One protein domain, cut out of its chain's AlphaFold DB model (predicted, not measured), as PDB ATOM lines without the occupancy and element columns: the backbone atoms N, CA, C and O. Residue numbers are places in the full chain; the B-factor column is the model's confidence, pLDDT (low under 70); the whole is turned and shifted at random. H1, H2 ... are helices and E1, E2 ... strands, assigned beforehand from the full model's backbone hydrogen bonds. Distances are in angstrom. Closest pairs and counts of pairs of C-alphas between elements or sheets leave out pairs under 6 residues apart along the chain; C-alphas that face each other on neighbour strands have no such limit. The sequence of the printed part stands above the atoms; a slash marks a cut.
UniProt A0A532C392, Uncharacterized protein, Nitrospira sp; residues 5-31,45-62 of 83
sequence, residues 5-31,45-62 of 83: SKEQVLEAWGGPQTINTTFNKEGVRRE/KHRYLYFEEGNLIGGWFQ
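Overview. This is residues 5 to 31 and 45 to 62 of the 83 residues of an uncharacterized protein of Nitrospira sp (UniProt A0A532C392). Two antiparallel hairpins, a long one of E3 and E4 and a shorter one of E1 and E2, join through E2 and E3 into one strongly twisted sheet, and a short helix, H1, only grazes this sheet with its first residues. E2 pairs with E3 at residues 51 and 52, near the turn of the long hairpin, while the turn of the short hairpin makes one far end of the domain, at Glu 26. The printed part has 45 residues with one named helix and four named strands, in the order H1, E1, E2, E3, E4 along the chain. The sheet has the order E1, E2, E3, E4 and is antiparallel throughout; the class is mixed, helices and strands. The whole is only just compact, close to loose, with a radius of gyration of the C-alphas of 10.9 A and spans of 31 by 23 by 16 A.

Arrangement. In the sheet, E3, residues 45 to 52, and E4, residues 55 to 62, form a hairpin, antiparallel at 159 degrees between their directions. Within hydrogen-bond range are N 48 and O 60, at 2.8 A, and N 62 and O 46, at 2.9 A. E2, residues 29 to 31, is the antiparallel neighbour of E3 at 167 degrees, with N 51 and O 31 at 2.8 A. E1, residues 18 to 23, forms a hairpin with E2, antiparallel at 157 degrees, with N 22 and O 30 at 2.8 A. E1 and E4 are the edge strands and are apart. H1, residues 6 to 13, is on the sheet but only grazes it, with its residues 6 to 9. The closest C-alphas of H1 and E4 are those of Lys 6 and Asn 55, 6.3 A apart. In H1 every O i to N i+4 pair is within hydrogen-bond range.

Along the chain. E3 runs 23.5 A from Lys 45, C-alpha at (13.457, 13.015, 131.065), to Glu 52. E4 runs 21.6 A from Asn 55 to Gln 62, whose C-alpha is at (10.288, 8.326, 132.947). E1 measures 16.9 A from Thr 18 to Phe 23, and E2 6.7 A from Arg 29 to Glu 31. H1 begins with the C-alpha of Lys 6 at (-2.748, 15.799, 118.104) and spans 10.2 A to Trp 13.

Size, cuts and confidence. The two C-alphas farthest apart are those of Glu 26 and Lys 45, 32.6 A. Residues 32 to 44 are cut out, and C-alphas 31 and 45 are 19.4 A apart across the cut, which lies in the link from E2 to E3. The links H1 to E1, E1 to E2 and E3 to E4 are tight. The mean pLDDT of the printed part of this model is 92.2, and no printed residue is under 70.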
ATOM      1  N   SER A   5      -6.817  16.263 120.843       95.50
ATOM      2  CA  SER A   5      -6.320  15.946 119.501       95.50
ATOM      3  C   SER A   5      -4.807  16.156 119.408       95.50
ATOM      4  O   SER A   5      -4.197  16.842 120.238       95.50
ATOM      5  N   LYS A   6      -4.181  15.595 118.372       94.38
ATOM      6  CA  LYS A   6      -2.748  15.799 118.104       94.38
ATOM      7  C   LYS A   6      -2.395  17.270 117.930       94.38
ATOM      8  O   LYS A   6      -1.376  17.706 118.446       94.38
ATOM      9  N   GLU A   7      -3.245  18.042 117.267       94.19
ATOM     10  CA  GLU A   7      -3.049  19.476 117.042       94.19
ATOM     11  C   GLU A   7      -3.044  20.232 118.371       94.19
ATOM     12  O   GLU A   7      -2.131  21.011 118.624       94.19
ATOM     13  N   GLN A   8      -3.987  19.926 119.266       92.56
ATOM     14  CA  GLN A   8      -4.030  20.535 120.599       92.56
ATOM     15  C   GLN A   8      -2.789  20.190 121.430       92.56
ATOM     16  O   GLN A   8      -2.284  21.031 122.174       92.56
ATOM     17  N   VAL A   9      -2.272  18.963 121.304       91.19
ATOM     18  CA  VAL A   9      -1.017  18.573 121.961       91.19
ATOM     19  C   VAL A   9       0.170  19.324 121.358       91.19
ATOM     20  O   VAL A   9       0.990  19.843 122.111       91.19
ATOM     21  N   LEU A  10       0.251  19.436 120.032       91.62
ATOM     22  CA  LEU A  10       1.309  20.185 119.347       91.62
ATOM     23  C   LEU A  10       1.301  21.669 119.728       91.62
ATOM     24  O   LEU A  10       2.359  22.240 119.975       91.62
ATOM     25  N   GLU A  11       0.125  22.291 119.807       89.25
ATOM     26  CA  GLU A  11      -0.018  23.689 120.225       89.25
ATOM     27  C   GLU A  11       0.434  23.895 121.670       89.25
ATOM     28  O   GLU A  11       1.133  24.859 121.980       89.25
ATOM     29  N   ALA A  12       0.059  22.979 122.562       86.56
ATOM     30  CA  ALA A  12       0.377  23.114 123.971       86.56
ATOM     31  C   ALA A  12       1.849  22.790 124.273       86.56
ATOM     32  O   ALA A  12       2.427  23.377 125.190       86.56
ATOM     33  N   TRP A  13       2.424  21.778 123.613       84.81
ATOM     34  CA  TRP A  13       3.671  21.122 124.035       84.81
ATOM     35  C   TRP A  13       4.787  21.177 122.984       84.81
ATOM     36  O   TRP A  13       5.929  20.844 123.300       84.81
ATOM     37  N   GLY A  14       4.488  21.618 121.761       89.00
ATOM     38  CA  GLY A  14       5.407  21.559 120.630       89.00
ATOM     39  C   GLY A  14       5.452  20.182 119.965       89.00
ATOM     40  O   GLY A  14       4.670  19.282 120.271       89.00
ATOM     41  N   GLY A  15       6.375  20.031 119.012       90.44
ATOM     42  CA  GLY A  15       6.589  18.773 118.296       90.44
ATOM     43  C   GLY A  15       7.387  17.758 119.125       90.44
ATOM     44  O   GLY A  15       8.343  18.158 119.792       90.44
ATOM     45  N   PRO A  16       7.042  16.460 119.074       94.00
ATOM     46  CA  PRO A  16       7.841  15.414 119.703       94.00
ATOM     47  C   PRO A  16       9.166  15.205 118.964       94.00
ATOM     48  O   PRO A  16       9.266  15.404 117.752       94.00
ATOM     49  N   GLN A  17      10.173  14.725 119.687       93.94
ATOM     50  CA  GLN A  17      11.470  14.347 119.132       93.94
ATOM     51  C   GLN A  17      11.372  13.052 118.322       93.94
ATOM     52  O   GLN A  17      12.129  12.847 117.376       93.94
ATOM     53  N   THR A  18      10.458  12.151 118.687       93.75
ATOM     54  CA  THR A  18      10.254  10.884 117.975       93.75
ATOM     55  C   THR A  18       8.778  10.510 117.936       93.75
ATOM     56  O   THR A  18       8.053  10.692 118.913       93.75
ATOM     57  N   ILE A  19       8.341   9.967 116.797       95.94
ATOM     58  CA  ILE A  19       7.000   9.410 116.606       95.94
ATOM     59  C   ILE A  19       7.139   7.986 116.076       95.94
ATOM     60  O   ILE A  19       7.575   7.780 114.943       95.94
ATOM     61  N   ASN A  20       6.697   7.011 116.865       96.56
ATOM     62  CA  ASN A  20       6.555   5.626 116.431       96.56
ATOM     63  C   ASN A  20       5.104   5.391 116.003       96.56
ATOM     64  O   ASN A  20       4.180   5.638 116.772       96.56
ATOM     65  N   THR A  21       4.881   4.907 114.780       96.31
ATOM     66  CA  THR A  21       3.537   4.550 114.295       96.31
ATOM     67  C   THR A  21       3.414   3.039 114.159       96.31
ATOM     68  O   THR A  21       4.246   2.396 113.526       96.31
ATOM     69  N   THR A  22       2.346   2.478 114.717       95.12
ATOM     70  CA  THR A  22       1.983   1.064 114.592       95.12
ATOM     71  C   THR A  22       0.501   0.928 114.250       95.12
ATOM     72  O   THR A  22      -0.267   1.881 114.368       95.12
ATOM     73  N   PHE A  23       0.089  -0.256 113.810       94.19
ATOM     74  CA  PHE A  23      -1.314  -0.584 113.576       94.19
ATOM     75  C   PHE A  23      -1.675  -1.799 114.424       94.19
ATOM     76  O   PHE A  23      -0.900  -2.756 114.497       94.19
ATOM     77  N   ASN A  24      -2.821  -1.757 115.102       88.88
ATOM     78  CA  ASN A  24      -3.306  -2.917 115.844       88.88
ATOM     79  C   ASN A  24      -3.857  -3.992 114.875       88.88
ATOM     80  O   ASN A  24      -3.923  -3.793 113.662       88.88
ATOM     81  N   LYS A  25      -4.278  -5.146 115.411       91.69
ATOM     82  CA  LYS A  25      -4.836  -6.252 114.602       91.69
ATOM     83  C   LYS A  25      -6.120  -5.882 113.847       91.69
ATOM     84  O   LYS A  25      -6.468  -6.565 112.892       91.69
ATOM     85  N   GLU A  26      -6.807  -4.829 114.274       92.94
ATOM     86  CA  GLU A  26      -8.041  -4.307 113.677       92.94
ATOM     87  C   GLU A  26      -7.755  -3.209 112.636       92.94
ATOM     88  O   GLU A  26      -8.678  -2.665 112.042       92.94
ATOM     89  N   GLY A  27      -6.480  -2.880 112.391       93.00
ATOM     90  CA  GLY A  27      -6.072  -1.833 111.453       93.00
ATOM     91  C   GLY A  27      -6.138  -0.416 112.026       93.00
ATOM     92  O   GLY A  27      -5.907   0.545 111.294       93.00
ATOM     93  N   VAL A  28      -6.401  -0.260 113.326       93.75
ATOM     94  CA  VAL A  28      -6.428   1.045 113.993       93.75
ATOM     95  C   VAL A  28      -5.006   1.568 114.156       93.75
ATOM     96  O   VAL A  28      -4.126   0.881 114.689       93.75
ATOM     97  N   ARG A  29      -4.784   2.806 113.708       95.12
ATOM     98  CA  ARG A  29      -3.492   3.486 113.812       95.12
ATOM     99  C   ARG A  29      -3.226   3.916 115.252       95.12
ATOM    100  O   ARG A  29      -3.973   4.718 115.812       95.12
ATOM    101  N   ARG A  30      -2.107   3.442 115.797       96.38
ATOM    102  CA  ARG A  30      -1.542   3.839 117.087       96.38
ATOM    103  C   ARG A  30      -0.266   4.633 116.881       96.38
ATOM    104  O   ARG A  30       0.609   4.214 116.126       96.38
ATOM    105  N   GLU A  31      -0.141   5.753 117.574       97.25
ATOM    106  CA  GLU A  31       1.090   6.539 117.587       97.25
ATOM    107  C   GLU A  31       1.618   6.639 119.019       97.25
ATOM    108  O   GLU A  31       0.870   6.943 119.943       97.25
ATOM    109  N   LYS A  45      14.755  13.517 130.625       86.00
ATOM    110  CA  LYS A  45      13.457  13.015 131.065       86.00
ATOM    111  C   LYS A  45      12.613  12.718 129.837       86.00
ATOM    112  O   LYS A  45      12.500  13.561 128.950       86.00
ATOM    113  N   HIS A  46      11.983  11.550 129.812       89.00
ATOM    114  CA  HIS A  46      11.162  11.124 128.681       89.00
ATOM    115  C   HIS A  46       9.681  11.160 129.043       89.00
ATOM    116  O   HIS A  46       9.251  10.598 130.055       89.00
ATOM    117  N   ARG A  47       8.886  11.809 128.193       90.38
ATOM    118  CA  ARG A  47       7.420  11.777 128.227       90.38
ATOM    119  C   ARG A  47       6.917  11.014 127.011       90.38
ATOM    120  O   ARG A  47       7.206  11.385 125.881       90.38
ATOM    121  N   TYR A  48       6.126   9.986 127.261       93.31
ATOM    122  CA  TYR A  48       5.501   9.144 126.253       93.31
ATOM    123  C   TYR A  48       4.020   9.484 126.205       93.31
ATOM    124  O   TYR A  48       3.346   9.439 127.233       93.31
ATOM    125  N   LEU A  49       3.504   9.820 125.031       94.81
ATOM    126  CA  LEU A  49       2.079   9.994 124.788       94.81
ATOM    127  C   LEU A  49       1.606   8.952 123.785       94.81
ATOM    128  O   LEU A  49       2.278   8.693 122.791       94.81
ATOM    129  N   TYR A  50       0.433   8.389 124.032       95.31
ATOM    130  CA  TYR A  50      -0.161   7.359 123.194       95.31
ATOM    131  C   TYR A  50      -1.409   7.904 122.524       95.31
ATOM    132  O   TYR A  50      -2.313   8.393 123.202       95.31
ATOM    133  N   PHE A  51      -1.474   7.787 121.206       96.38
ATOM    134  CA  PHE A  51      -2.610   8.216 120.409       96.38
ATOM    135  C   PHE A  51      -3.241   7.039 119.682       96.38
ATOM    136  O   PHE A  51      -2.539   6.171 119.164       96.38
ATOM    137  N   GLU A  52      -4.563   7.071 119.578       95.56
ATOM    138  CA  GLU A  52      -5.346   6.233 118.673       95.56
ATOM    139  C   GLU A  52      -6.211   7.138 117.806       95.56
ATOM    140  O   GLU A  52      -6.865   8.047 118.314       95.56
ATOM    141  N   GLU A  53      -6.155   6.937 116.489       93.69
ATOM    142  CA  GLU A  53      -6.938   7.717 115.511       93.69
ATOM    143  C   GLU A  53      -6.817   9.244 115.681       93.69
ATOM    144  O   GLU A  53      -7.730  10.006 115.380       93.69
ATOM    145  N   GLY A  54      -5.661   9.707 116.165       92.56
ATOM    146  CA  GLY A  54      -5.387  11.128 116.385       92.56
ATOM    147  C   GLY A  54      -5.867  11.695 117.723       92.56
ATOM    148  O   GLY A  54      -5.713  12.893 117.944       92.56
ATOM    149  N   ASN A  55      -6.373  10.863 118.634       95.31
ATOM    150  CA  ASN A  55      -6.789  11.278 119.973       95.31
ATOM    151  C   ASN A  55      -5.834  10.737 121.035       95.31
ATOM    152  O   ASN A  55      -5.449   9.570 120.997       95.31
ATOM    153  N   LEU A  56      -5.465  11.583 121.997       94.12
ATOM    154  CA  LEU A  56      -4.609  11.209 123.116       94.12
ATOM    155  C   LEU A  56      -5.359  10.242 124.039       94.12
ATOM    156  O   LEU A  56      -6.299  10.643 124.724       94.12
ATOM    157  N   ILE A  57      -4.925   8.987 124.094       95.06
ATOM    158  CA  ILE A  57      -5.544   7.945 124.925       95.06
ATOM    159  C   ILE A  57      -4.826   7.743 126.263       95.06
ATOM    160  O   ILE A  57      -5.411   7.220 127.209       95.06
ATOM    161  N   GLY A  58      -3.574   8.189 126.386       92.81
ATOM    162  CA  GLY A  58      -2.809   8.045 127.621       92.81
ATOM    163  C   GLY A  58      -1.371   8.528 127.499       92.81
ATOM    164  O   GLY A  58      -0.951   9.023 126.457       92.81
ATOM    165  N   GLY A  59      -0.605   8.371 128.574       91.38
ATOM    166  CA  GLY A  59       0.813   8.695 128.566       91.38
ATOM    167  C   GLY A  59       1.552   8.178 129.793       91.38
ATOM    168  O   GLY A  59       0.943   7.871 130.820       91.38
ATOM    169  N   TRP A  60       2.871   8.093 129.667       87.50
ATOM    170  CA  TRP A  60       3.800   7.654 130.699       87.50
ATOM    171  C   TRP A  60       4.972   8.634 130.817       87.50
ATOM    172  O   TRP A  60       5.323   9.318 129.858       87.50
ATOM    173  N   PHE A  61       5.586   8.715 131.995       82.69
ATOM    174  CA  PHE A  61       6.747   9.565 132.246       82.69
ATOM    175  C   PHE A  61       7.865   8.762 132.899       82.69
ATOM    176  O   PHE A  61       7.633   8.066 133.887       82.69
ATOM    177  N   GLN A  62       9.080   8.904 132.376       76.31
ATOM    178  CA  GLN A  62      10.288   8.326 132.947       76.31
ATOM    179  C   GLN A  62      11.227   9.449 133.413       76.31
ATOM    180  O   GLN A  62      11.850  10.136 132.606       76.31
TER     181      GLN A  62